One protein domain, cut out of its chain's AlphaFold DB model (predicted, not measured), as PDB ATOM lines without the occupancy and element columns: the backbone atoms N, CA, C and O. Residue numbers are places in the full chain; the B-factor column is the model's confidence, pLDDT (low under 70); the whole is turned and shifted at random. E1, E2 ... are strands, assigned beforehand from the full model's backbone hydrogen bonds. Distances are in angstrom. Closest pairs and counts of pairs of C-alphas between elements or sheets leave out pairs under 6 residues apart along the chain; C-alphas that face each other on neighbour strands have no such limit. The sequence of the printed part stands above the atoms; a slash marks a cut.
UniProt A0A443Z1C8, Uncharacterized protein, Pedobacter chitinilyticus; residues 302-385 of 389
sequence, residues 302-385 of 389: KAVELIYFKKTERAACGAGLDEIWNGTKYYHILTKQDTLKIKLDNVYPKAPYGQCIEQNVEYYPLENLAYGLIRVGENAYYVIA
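This is residues 302 to 385 of the 389 residues of an uncharacterized protein of Pedobacter chitinilyticus (UniProt A0A443Z1C8). Two small three-stranded antiparallel sheets are set one partly over the other, in a loose stack where E4 comes closest to E1 and E2, and a long link joins them. The loop round Ala 319, between E1 and E2, makes one end of the length; Asn 368, between E4 and E5, makes the other. The 84 printed residues hold six named strands, E1 to E6, and no named helix: all strand, with 41 residues, under half, in named elements. E1 E2 E3 and E4 E5 E6 are each a meander, each strand the antiparallel neighbour of the one before, in that order. The whole is only just loose, close to compact, with a radius of gyration of the C-alphas of 14.6 A, and elongated, spanning 46 by 24 by 17 A.

E1, residues 304 to 314, bends by 67 degrees at residue 307 and forms a hairpin with E2, residues 325 to 334, where N 310 and O 328 are 2.8 A apart. E2, the inner strand, bends by 56 degrees at residue 328 and forms a hairpin with E3, residues 339 to 344; N 331 and O 342 are 2.8 A apart. E4, residues 361 to 364, and E5, residues 372 to 376, form a hairpin, with N 364 and O 373 2.8 A apart. E5 and E6, residues 380 to 384, form another, with N 382 and O 374 2.8 A apart. The closest C-alphas of E1 and E4, those of Val 304 and Tyr 363, are 6.8 A apart. E3 is apart from E5 and E6.

E1 begins at C-alpha 304 (-50.730, 162.962, -61.118) and is 24.7 A long; E2 is 26.1 A and E3 15.7 A. E6 ends at C-alpha 384 (-42.781, 174.253, -59.644).

The C-alphas of Ala 319 and Asn 368, the two farthest apart, are 46.2 A apart. The printed part has no cut. The link from E3 to E4, 16 residues, is long. Residues 316 to 323 and 350 to 355 have pLDDT under 70.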
ATOM      1  N   LYS A 302     -54.127 163.145 -65.488       89.81
ATOM      2  CA  LYS A 302     -53.247 162.072 -65.989       89.81
ATOM      3  C   LYS A 302     -51.781 162.269 -65.607       89.81
ATOM      4  O   LYS A 302     -51.015 161.315 -65.662       89.81
ATOM      5  N   ALA A 303     -51.383 163.493 -65.266       90.00
ATOM      6  CA  ALA A 303     -50.025 163.782 -64.832       90.00
ATOM      7  C   ALA A 303     -49.791 163.448 -63.356       90.00
ATOM      8  O   ALA A 303     -48.635 163.353 -62.965       90.00
ATOM      9  N   VAL A 304     -50.843 163.285 -62.545       92.56
ATOM     10  CA  VAL A 304     -50.730 162.962 -61.118       92.56
ATOM     11  C   VAL A 304     -51.074 161.493 -60.906       92.56
ATOM     12  O   VAL A 304     -52.230 161.091 -61.003       92.56
ATOM     13  N   GLU A 305     -50.072 160.689 -60.574       93.25
ATOM     14  CA  GLU A 305     -50.234 159.264 -60.293       93.25
ATOM     15  C   GLU A 305     -49.998 158.989 -58.804       93.25
ATOM     16  O   GLU A 305     -48.937 159.303 -58.260       93.25
ATOM     17  N   LEU A 306     -50.986 158.395 -58.127       91.25
ATOM     18  CA  LEU A 306     -50.830 157.898 -56.761       91.25
ATOM     19  C   LEU A 306     -50.144 156.529 -56.796       91.25
ATOM     20  O   LEU A 306     -50.751 155.543 -57.203       91.25
ATOM     21  N   ILE A 307     -48.909 156.459 -56.305       91.81
ATOM     22  CA  ILE A 307     -48.117 155.223 -56.304       91.81
ATOM     23  C   ILE A 307     -48.426 154.378 -55.070       91.81
ATOM     24  O   ILE A 307     -48.512 153.153 -55.144       91.81
ATOM     25  N   TYR A 308     -48.592 155.019 -53.912       89.38
ATOM     26  CA  TYR A 308     -48.841 154.307 -52.663       89.38
ATOM     27  C   TYR A 308     -49.501 155.187 -51.610       89.38
ATOM     28  O   TYR A 308     -49.283 156.398 -51.554       89.38
ATOM     29  N   PHE A 309     -50.267 154.551 -50.726       88.50
ATOM     30  CA  PHE A 309     -50.853 155.183 -49.555       88.50
ATOM     31  C   PHE A 309     -50.465 154.412 -48.291       88.50
ATOM     32  O   PHE A 309     -50.952 153.307 -48.047       88.50
ATOM     33  N   LYS A 310     -49.591 155.015 -47.478       86.56
ATOM     34  CA  LYS A 310     -49.173 154.491 -46.175       86.56
ATOM     35  C   LYS A 310     -50.187 154.920 -45.124       86.56
ATOM     36  O   LYS A 310     -50.176 156.073 -44.697       86.56
ATOM     37  N   LYS A 311     -51.054 154.002 -44.701       85.25
ATOM     38  CA  LYS A 311     -52.064 154.263 -43.668       85.25
ATOM     39  C   LYS A 311     -51.382 154.368 -42.305       85.25
ATOM     40  O   LYS A 311     -50.568 153.508 -41.966       85.25
ATOM     41  N   THR A 312     -51.722 155.394 -41.529       77.69
ATOM     42  CA  THR A 312     -51.119 155.648 -40.208       77.69
ATOM     43  C   THR A 312     -52.137 155.711 -39.082       77.69
ATOM     44  O   THR A 312     -51.798 155.345 -37.966       77.69
ATOM     45  N   GLU A 313     -53.371 156.142 -39.342       76.56
ATOM     46  CA  GLU A 313     -54.440 156.176 -38.342       76.56
ATOM     47  C   GLU A 313     -55.820 156.110 -39.004       76.56
ATOM     48  O   GLU A 313     -55.980 156.408 -40.189       76.56
ATOM     49  N   ARG A 314     -56.840 155.719 -38.235       75.94
ATOM     50  CA  ARG A 314     -58.233 155.873 -38.666       75.94
ATOM     51  C   ARG A 314     -58.618 157.339 -38.525       75.94
ATOM     52  O   ARG A 314     -58.439 157.917 -37.454       75.94
ATOM     53  N   ALA A 315     -59.147 157.923 -39.590       71.31
ATOM     54  CA  ALA A 315     -59.651 159.281 -39.557       71.31
ATOM     55  C   ALA A 315     -61.047 159.261 -38.908       71.31
ATOM     56  O   ALA A 315     -61.952 158.571 -39.375       71.31
ATOM     57  N   ALA A 316     -61.216 159.966 -37.788       64.94
ATOM     58  CA  ALA A 316     -62.501 160.067 -37.097       64.94
ATOM     59  C   ALA A 316     -63.363 161.140 -37.780       64.94
ATOM     60  O   ALA A 316     -63.338 162.307 -37.392       64.94
ATOM     61  N   CYS A 317     -64.072 160.741 -38.835       63.59
ATOM     62  CA  CYS A 317     -64.769 161.641 -39.748       63.59
ATOM     63  C   CYS A 317     -66.283 161.437 -39.686       63.59
ATOM     64  O   CYS A 317     -66.807 160.543 -40.345       63.59
ATOM     65  N   GLY A 318     -66.992 162.280 -38.929       56.97
ATOM     66  CA  GLY A 318     -68.461 162.260 -38.855       56.97
ATOM     67  C   GLY A 318     -69.086 160.909 -38.459       56.97
ATOM     68  O   GLY A 318     -68.406 159.951 -38.107       56.97
ATOM     69  N   ALA A 319     -70.418 160.832 -38.496       50.12
ATOM     70  CA  ALA A 319     -71.201 159.640 -38.138       50.12
ATOM     71  C   ALA A 319     -71.347 158.625 -39.297       50.12
ATOM     72  O   ALA A 319     -72.347 157.911 -39.377       50.12
ATOM     73  N   GLY A 320     -70.395 158.609 -40.235       55.38
ATOM     74  CA  GLY A 320     -70.398 157.690 -41.374       55.38
ATOM     75  C   GLY A 320     -69.906 156.293 -40.991       55.38
ATOM     76  O   GLY A 320     -69.065 156.141 -40.110       55.38
ATOM     77  N   LEU A 321     -70.434 155.270 -41.668       52.34
ATOM     78  CA  LEU A 321     -70.026 153.865 -41.513       52.34
ATOM     79  C   LEU A 321     -68.748 153.514 -42.301       52.34
ATOM     80  O   LEU A 321     -68.206 152.424 -42.119       52.34
ATOM     81  N   ASP A 322     -68.264 154.413 -43.160       60.25
ATOM     82  CA  ASP A 322     -67.104 154.157 -44.011       60.25
ATOM     83  C   ASP A 322     -65.790 154.378 -43.251       60.25
ATOM     84  O   ASP A 322     -65.535 155.440 -42.679       60.25
ATOM     85  N   GLU A 323     -64.920 153.362 -43.252       69.44
ATOM     86  CA  GLU A 323     -63.592 153.450 -42.641       69.44
ATOM     87  C   GLU A 323     -62.663 154.346 -43.477       69.44
ATOM     88  O   GLU A 323     -61.964 153.880 -44.382       69.44
ATOM     89  N   ILE A 324     -62.614 155.638 -43.144       77.56
ATOM     90  CA  ILE A 324     -61.651 156.582 -43.720       77.56
ATOM     91  C   ILE A 324     -60.305 156.434 -43.003       77.56
ATOM     92  O   ILE A 324     -60.215 156.402 -41.772       77.56
ATOM     93  N   TRP A 325     -59.230 156.342 -43.783       79.75
ATOM     94  CA  TRP A 325     -57.866 156.218 -43.275       79.75
ATOM     95  C   TRP A 325     -57.097 157.507 -43.521       79.75
ATOM     96  O   TRP A 325     -57.120 158.039 -44.626       79.75
ATOM     97  N   ASN A 326     -56.374 157.968 -42.505       84.88
ATOM     98  CA  ASN A 326     -55.366 159.008 -42.630       84.88
ATOM     99  C   ASN A 326     -53.976 158.377 -42.817       84.88
ATOM    100  O   ASN A 326     -53.761 157.196 -42.516       84.88
ATOM    101  N   GLY A 327     -53.033 159.154 -43.341       86.31
ATOM    102  CA  GLY A 327     -51.692 158.669 -43.631       86.31
ATOM    103  C   GLY A 327     -50.899 159.550 -44.576       86.31
ATOM    104  O   GLY A 327     -51.205 160.730 -44.738       86.31
ATOM    105  N   THR A 328     -49.895 158.941 -45.202       89.25
ATOM    106  CA  THR A 328     -49.015 159.589 -46.178       89.25
ATOM    107  C   THR A 328     -49.261 159.011 -47.565       89.25
ATOM    108  O   THR A 328     -49.139 157.798 -47.767       89.25
ATOM    109  N   LYS A 329     -49.592 159.865 -48.535       91.25
ATOM    110  CA  LYS A 329     -49.695 159.490 -49.952       91.25
ATOM    111  C   LYS A 329     -48.421 159.852 -50.705       91.25
ATOM    112  O   LYS A 329     -47.840 160.910 -50.481       91.25
ATOM    113  N   TYR A 330     -48.017 158.971 -51.610       91.31
ATOM    114  CA  TYR A 330     -46.819 159.095 -52.434       91.31
ATOM    115  C   TYR A 330     -47.239 159.240 -53.891       91.31
ATOM    116  O   TYR A 330     -47.912 158.358 -54.429       91.31
ATOM    117  N   TYR A 331     -46.844 160.342 -54.514       92.06
ATOM    118  CA  TYR A 331     -47.255 160.727 -55.856       92.06
ATOM    119  C   TYR A 331     -46.064 160.829 -56.804       92.06
ATOM    120  O   TYR A 331     -45.001 161.338 -56.434       92.06
ATOM    121  N   HIS A 332     -46.281 160.410 -58.046       93.00
ATOM    122  CA  HIS A 332     -45.492 160.840 -59.192       93.00
ATOM    123  C   HIS A 332     -46.252 161.940 -59.927       93.00
ATOM    124  O   HIS A 332     -47.425 161.773 -60.257       93.00
ATOM    125  N   ILE A 333     -45.584 163.064 -60.185       91.12
ATOM    126  CA  ILE A 333     -46.141 164.155 -60.984       91.12
ATOM    127  C   ILE A 333     -45.304 164.323 -62.241       91.12
ATOM    128  O   ILE A 333     -44.154 164.766 -62.187       91.12
ATOM    129  N   LEU A 334     -45.892 163.957 -63.375       89.88
ATOM    130  CA  LEU A 334     -45.287 164.063 -64.696       89.88
ATOM    131  C   LEU A 334     -45.305 165.527 -65.144       89.88
ATOM    132  O   LEU A 334     -46.331 166.068 -65.563       89.88
ATOM    133  N   THR A 335     -44.153 166.184 -65.053       85.19
ATOM    134  CA  THR A 335     -43.957 167.525 -65.613       85.19
ATOM    135  C   THR A 335     -43.468 167.425 -67.059       85.19
ATOM    136  O   THR A 335     -43.188 166.342 -67.569       85.19
ATOM    137  N   LYS A 336     -43.326 168.565 -67.745       76.69
ATOM    138  CA  LYS A 336     -42.795 168.594 -69.119       76.69
ATOM    139  C   LYS A 336     -41.364 168.052 -69.238       76.69
ATOM    140  O   LYS A 336     -40.962 167.674 -70.332       76.69
ATOM    141  N   GLN A 337     -40.584 168.103 -68.159       76.56
ATOM    142  CA  GLN A 337     -39.139 167.857 -68.197       76.56
ATOM    143  C   GLN A 337     -38.708 166.689 -67.307       76.56
ATOM    144  O   GLN A 337     -37.693 166.065 -67.599       76.56
ATOM    145  N   ASP A 338     -39.457 166.399 -66.240       83.06
ATOM    146  CA  ASP A 338     -39.107 165.364 -65.265       83.06
ATOM    147  C   ASP A 338     -40.337 164.819 -64.512       83.06
ATOM    148  O   ASP A 338     -41.430 165.390 -64.571       83.06
ATOM    149  N   THR A 339     -40.156 163.730 -63.767       87.94
ATOM    150  CA  THR A 339     -41.145 163.188 -62.831       87.94
ATOM    151  C   THR A 339     -40.808 163.611 -61.409       87.94
ATOM    152  O   THR A 339     -39.814 163.171 -60.832       87.94
ATOM    153  N   LEU A 340     -41.666 164.426 -60.802       88.75
ATOM    154  CA  LEU A 340     -41.502 164.828 -59.410       88.75
ATOM    155  C   LEU A 340     -42.066 163.762 -58.478       88.75
ATOM    156  O   LEU A 340     -43.218 163.352 -58.611       88.75
ATOM    157  N   LYS A 341     -41.254 163.347 -57.506       91.25
ATOM    158  CA  LYS A 341     -41.624 162.384 -56.465       91.25
ATOM    159  C   LYS A 341     -42.000 163.125 -55.192       91.25
ATOM    160  O   LYS A 341     -41.131 163.586 -54.450       91.25
ATOM    161  N   ILE A 342     -43.300 163.253 -54.949       91.31
ATOM    162  CA  ILE A 342     -43.835 164.042 -53.837       91.31
ATOM    163  C   ILE A 342     -44.503 163.128 -52.819       91.31
ATOM    164  O   ILE A 342     -45.244 162.218 -53.185       91.31
ATOM    165  N   LYS A 343     -44.271 163.389 -51.533       91.50
ATOM    166  CA  LYS A 343     -45.080 162.817 -50.453       91.50
ATOM    167  C   LYS A 343     -45.962 163.887 -49.819       91.50
ATOM    168  O   LYS A 343     -45.511 165.006 -49.571       91.50
ATOM    169  N   LEU A 344     -47.208 163.520 -49.548       89.75
ATOM    170  CA  LEU A 344     -48.168 164.324 -48.809       89.75
ATOM    171  C   LEU A 344     -48.504 163.602 -47.510       89.75
ATOM    172  O   LEU A 344     -49.170 162.565 -47.522       89.75
ATOM    173  N   ASP A 345     -48.006 164.143 -46.406       86.62
ATOM    174  CA  ASP A 345     -48.303 163.660 -45.064       86.62
ATOM    175  C   ASP A 345     -49.662 164.201 -44.599       86.62
ATOM    176  O   ASP A 345     -50.030 165.322 -44.939       86.62
ATOM    177  N   ASN A 346     -50.378 163.432 -43.775       82.44
ATOM    178  CA  ASN A 346     -51.640 163.847 -43.151       82.44
ATOM    179  C   ASN A 346     -52.736 164.237 -44.163       82.44
ATOM    180  O   ASN A 346     -53.271 165.343 -44.136       82.44
ATOM    181  N   VAL A 347     -53.086 163.290 -45.037       86.62
ATOM    182  CA  VAL A 347     -54.104 163.438 -46.095       86.62
ATOM    183  C   VAL A 347     -55.459 163.938 -45.576       86.62
ATOM    184  O   VAL A 347     -56.164 164.639 -46.296       86.62
ATOM    185  N   TYR A 348     -55.827 163.598 -44.340       82.25
ATOM    186  CA  TYR A 348     -57.043 164.075 -43.680       82.25
ATOM    187  C   TYR A 348     -56.674 164.906 -42.447       82.25
ATOM    188  O   TYR A 348     -56.708 164.395 -41.322       82.25
ATOM    189  N   PRO A 349     -56.306 166.186 -42.620       74.06
ATOM    190  CA  PRO A 349     -55.992 167.046 -41.492       74.06
ATOM    191  C   PRO A 349     -57.221 167.206 -40.593       74.06
ATOM    192  O   PRO A 349     -58.346 167.378 -41.064       74.06
ATOM    193  N   LYS A 350     -57.008 167.176 -39.273       64.75
ATOM    194  CA  LYS A 350     -58.077 167.400 -38.290       64.75
ATOM    195  C   LYS A 350     -58.591 168.837 -38.410       64.75
ATOM    196  O   LYS A 350     -57.951 169.760 -37.911       64.75
ATOM    197  N   ALA A 351     -59.737 169.027 -39.063       60.44
ATOM    198  CA  ALA A 351     -60.414 170.316 -39.084       60.44
ATOM    199  C   ALA A 351     -61.064 170.608 -37.712       60.44
ATOM    200  O   ALA A 351     -61.508 169.671 -37.039       60.44
ATOM    201  N   PRO A 352     -61.202 171.886 -37.306       54.44
ATOM    202  CA  PRO A 352     -61.789 172.265 -36.013       54.44
ATOM    203  C   PRO A 352     -63.224 171.756 -35.793       54.44
ATOM    204  O   PRO A 352     -63.650 171.600 -34.654       54.44
ATOM    205  N   TYR A 353     -63.960 171.482 -36.876       56.62
ATOM    206  CA  TYR A 353     -65.391 171.154 -36.860       56.62
ATOM    207  C   TYR A 353     -65.709 169.695 -37.233       56.62
ATOM    208  O   TYR A 353     -66.838 169.388 -37.605       56.62
ATOM    209  N   GLY A 354     -64.732 168.782 -37.169       55.56
ATOM    210  CA  GLY A 354     -64.962 167.343 -37.391       55.56
ATOM    211  C   GLY A 354     -65.283 166.935 -38.838       55.56
ATOM    212  O   GLY A 354     -65.597 165.772 -39.089       55.56
ATOM    213  N   GLN A 355     -65.196 167.866 -39.793       62.16
ATOM    214  CA  GLN A 355     -65.245 167.564 -41.222       62.16
ATOM    215  C   GLN A 355     -63.869 167.093 -41.693       62.16
ATOM    216  O   GLN A 355     -62.865 167.771 -41.479       62.16
ATOM    217  N   CYS A 356     -63.822 165.936 -42.343       70.69
ATOM    218  CA  CYS A 356     -62.610 165.429 -42.970       70.69
ATOM    219  C   CYS A 356     -62.649 165.746 -44.456       70.69
ATOM    220  O   CYS A 356     -63.397 165.122 -45.206       70.69
ATOM    221  N   ILE A 357     -61.845 166.717 -44.866       75.81
ATOM    222  CA  ILE A 357     -61.647 167.039 -46.275       75.81
ATOM    223  C   ILE A 357     -60.313 166.430 -46.679       75.81
ATOM    224  O   ILE A 357     -59.286 166.694 -46.053       75.81
ATOM    225  N   GLU A 358     -60.349 165.587 -47.703       83.19
ATOM    226  CA  GLU A 358     -59.150 164.985 -48.265       83.19
ATOM    227  C   GLU A 358     -58.275 166.057 -48.923       83.19
ATOM    228  O   GLU A 358     -58.727 166.817 -49.782       83.19
ATOM    229  N   GLN A 359     -57.000 166.110 -48.547       86.12
ATOM    230  CA  GLN A 359     -56.010 166.901 -49.260       86.12
ATOM    231  C   GLN A 359     -55.589 166.156 -50.526       86.12
ATOM    232  O   GLN A 359     -54.776 165.232 -50.490       86.12
ATOM    233  N   ASN A 360     -56.158 166.571 -51.653       88.38
ATOM    234  CA  ASN A 360     -55.770 166.083 -52.968       88.38
ATOM    235  C   ASN A 360     -54.697 166.973 -53.597       88.38
ATOM    236  O   ASN A 360     -54.583 168.157 -53.278       88.38
ATOM    237  N   VAL A 361     -53.890 166.371 -54.466       91.56
ATOM    238  CA  VAL A 361     -52.836 167.055 -55.215       91.56
ATOM    239  C   VAL A 361     -53.323 167.242 -56.643       91.56
ATOM    240  O   VAL A 361     -53.551 166.263 -57.351       91.56
ATOM    241  N   GLU A 362     -53.472 168.492 -57.063       93.88
ATOM    242  CA  GLU A 362     -53.865 168.861 -58.423       93.88
ATOM    243  C   GLU A 362     -52.666 169.510 -59.120       93.88
ATOM    244  O   GLU A 362     -52.023 170.395 -58.549       93.88
ATOM    245  N   TYR A 363     -52.366 169.103 -60.355       93.44
ATOM    246  CA  TYR A 363     -51.296 169.695 -61.161       93.44
ATOM    247  C   TYR A 363     -51.864 170.427 -62.376       93.44
ATOM    248  O   TYR A 363     -52.634 169.866 -63.158       93.44
ATOM    249  N   TYR A 364     -51.434 171.672 -62.555       92.94
ATOM    250  CA  TYR A 364     -51.827 172.553 -63.647       92.94
ATOM    251  C   TYR A 364     -50.596 172.838 -64.519       92.94
ATOM    252  O   TYR A 364     -49.755 173.669 -64.149       92.94
ATOM    253  N   PRO A 365     -50.445 172.146 -65.664       89.44
ATOM    254  CA  PRO A 365     -49.370 172.438 -66.600       89.44
ATOM    255  C   PRO A 365     -49.632 173.785 -67.279       89.44
ATOM    256  O   PRO A 365     -50.704 174.013 -67.833       89.44
ATOM    257  N   LEU A 366     -48.640 174.672 -67.269       88.06
ATOM    258  CA  LEU A 366     -48.740 175.968 -67.938       88.06
ATOM    259  C   LEU A 366     -47.921 175.908 -69.221       88.06
ATOM    260  O   LEU A 366     -46.691 175.907 -69.200       88.06
ATOM    261  N   GLU A 367     -48.598 175.796 -70.365       82.19
ATOM    262  CA  GLU A 367     -47.883 175.559 -71.619       82.19
ATOM    263  C   GLU A 367     -46.982 176.726 -72.025       82.19
ATOM    264  O   GLU A 367     -45.878 176.502 -72.525       82.19
ATOM    265  N   ASN A 368     -47.434 177.940 -71.716       81.94
ATOM    266  CA  ASN A 368     -46.835 179.206 -72.127       81.94
ATOM    267  C   ASN A 368     -45.898 179.826 -71.079       81.94
ATOM    268  O   ASN A 368     -45.428 180.948 -71.274       81.94
ATOM    269  N   LEU A 369     -45.655 179.136 -69.960       85.62
ATOM    270  CA  LEU A 369     -44.857 179.633 -68.840       85.62
ATOM    271  C   LEU A 369     -43.752 178.636 -68.476       85.62
ATOM    272  O   LEU A 369     -43.821 177.450 -68.794       85.62
ATOM    273  N   ALA A 370     -42.704 179.138 -67.824       84.19
ATOM    274  CA  ALA A 370     -41.526 178.349 -67.462       84.19
ATOM    275  C   ALA A 370     -41.715 177.511 -66.184       84.19
ATOM    276  O   ALA A 370     -40.765 176.883 -65.727       84.19
ATOM    277  N   TYR A 371     -42.915 177.503 -65.602       88.88
ATOM    278  CA  TYR A 371     -43.249 176.801 -64.367       88.88
ATOM    279  C   TYR A 371     -44.615 176.113 -64.481       88.88
ATOM    280  O   TYR A 371     -45.409 176.436 -65.360       88.88
ATOM    281  N   GLY A 372     -44.892 175.161 -63.592       90.12
ATOM    282  CA  GLY A 372     -46.221 174.585 -63.376       90.12
ATOM    283  C   GLY A 372     -46.766 174.949 -61.997       90.12
ATOM    284  O   GLY A 372     -46.012 175.378 -61.121       90.12
ATOM    285  N   LEU A 373     -48.069 174.764 -61.788       92.44
ATOM    286  CA  LEU A 373     -48.703 174.984 -60.487       92.44
ATOM    287  C   LEU A 373     -49.181 173.668 -59.888       92.44
ATOM    288  O   LEU A 373     -49.795 172.854 -60.576       92.44
ATOM    289  N   ILE A 374     -48.941 173.492 -58.593       93.06
ATOM    290  CA  ILE A 374     -49.601 172.467 -57.787       93.06
ATOM    291  C   ILE A 374     -50.537 173.136 -56.803       93.06
ATOM    292  O   ILE A 374     -50.151 174.089 -56.129       93.06
ATOM    293  N   ARG A 375     -51.738 172.585 -56.672       92.88
ATOM    294  CA  ARG A 375     -52.658 172.889 -55.580       92.88
ATOM    295  C   ARG A 375     -52.706 171.689 -54.632       92.88
ATOM    296  O   ARG A 375     -52.845 170.558 -55.099       92.88
ATOM    297  N   VAL A 376     -52.557 171.919 -53.326       90.44
ATOM    298  CA  VAL A 376     -52.604 170.874 -52.284       90.44
ATOM    299  C   VAL A 376     -53.751 171.146 -51.333       90.44
ATOM    300  O   VAL A 376     -53.715 172.100 -50.547       90.44
ATOM    301  N   GLY A 377     -54.779 170.302 -51.416       84.31
ATOM    302  CA  GLY A 377     -56.079 170.613 -50.839       84.31
ATOM    303  C   GLY A 377     -56.592 171.956 -51.359       84.31
ATOM    304  O   GLY A 377     -55.927 172.685 -52.092       84.31
ATOM    305  N   GLU A 378     -57.777 172.362 -50.948       86.75
ATOM    306  CA  GLU A 378     -58.299 173.669 -51.350       86.75
ATOM    307  C   GLU A 378     -57.630 174.851 -50.617       86.75
ATOM    308  O   GLU A 378     -58.217 175.923 -50.496       86.75
ATOM    309  N   ASN A 379     -56.400 174.663 -50.123       85.56
ATOM    310  CA  ASN A 379     -55.757 175.532 -49.142       85.56
ATOM    311  C   ASN A 379     -54.415 176.107 -49.600       85.56
ATOM    312  O   ASN A 379     -54.077 177.220 -49.207       85.56
ATOM    313  N   ALA A 380     -53.631 175.372 -50.392       89.69
ATOM    314  CA  ALA A 380     -52.267 175.785 -50.711       89.69
ATOM    315  C   ALA A 380     -51.957 175.691 -52.202       89.69
ATOM    316  O   ALA A 380     -52.383 174.756 -52.879       89.69
ATOM    317  N   TYR A 381     -51.162 176.646 -52.687       93.44
ATOM    318  CA  TYR A 381     -50.595 176.644 -54.032       93.44
ATOM    319  C   TYR A 381     -49.072 176.657 -53.971       93.44
ATOM    320  O   TYR A 381     -48.485 177.381 -53.166       93.44
ATOM    321  N   TYR A 382     -48.446 175.897 -54.862       92.25
ATOM    322  CA  TYR A 382     -47.002 175.793 -55.022       92.25
ATOM    323  C   TYR A 382     -46.616 176.034 -56.478       92.25
ATOM    324  O   TYR A 382     -47.297 175.570 -57.397       92.25
ATOM    325  N   VAL A 383     -45.500 176.728 -56.679       90.75
ATOM    326  CA  VAL A 383     -44.892 176.941 -57.993       90.75
ATOM    327  C   VAL A 383     -43.770 175.938 -58.184       90.75
ATOM    328  O   VAL A 383     -42.808 175.909 -57.420       90.75
ATOM    329  N   ILE A 384     -43.857 175.149 -59.248       86.88
ATOM    330  CA  ILE A 384     -42.781 174.253 -59.644       86.88
ATOM    331  C   ILE A 384     -42.074 174.834 -60.855       86.88
ATOM    332  O   ILE A 384     -42.562 174.740 -61.983       86.88
ATOM    333  N   ALA A 385     -40.884 175.370 -60.622       77.69
ATOM    334  CA  ALA A 385     -39.940 175.667 -61.685       77.69
ATOM    335  C   ALA A 385     -38.998 174.469 -61.914       77.69
ATOM    336  O   ALA A 385     -38.677 173.749 -60.959       77.69
TER     337      ALA A 385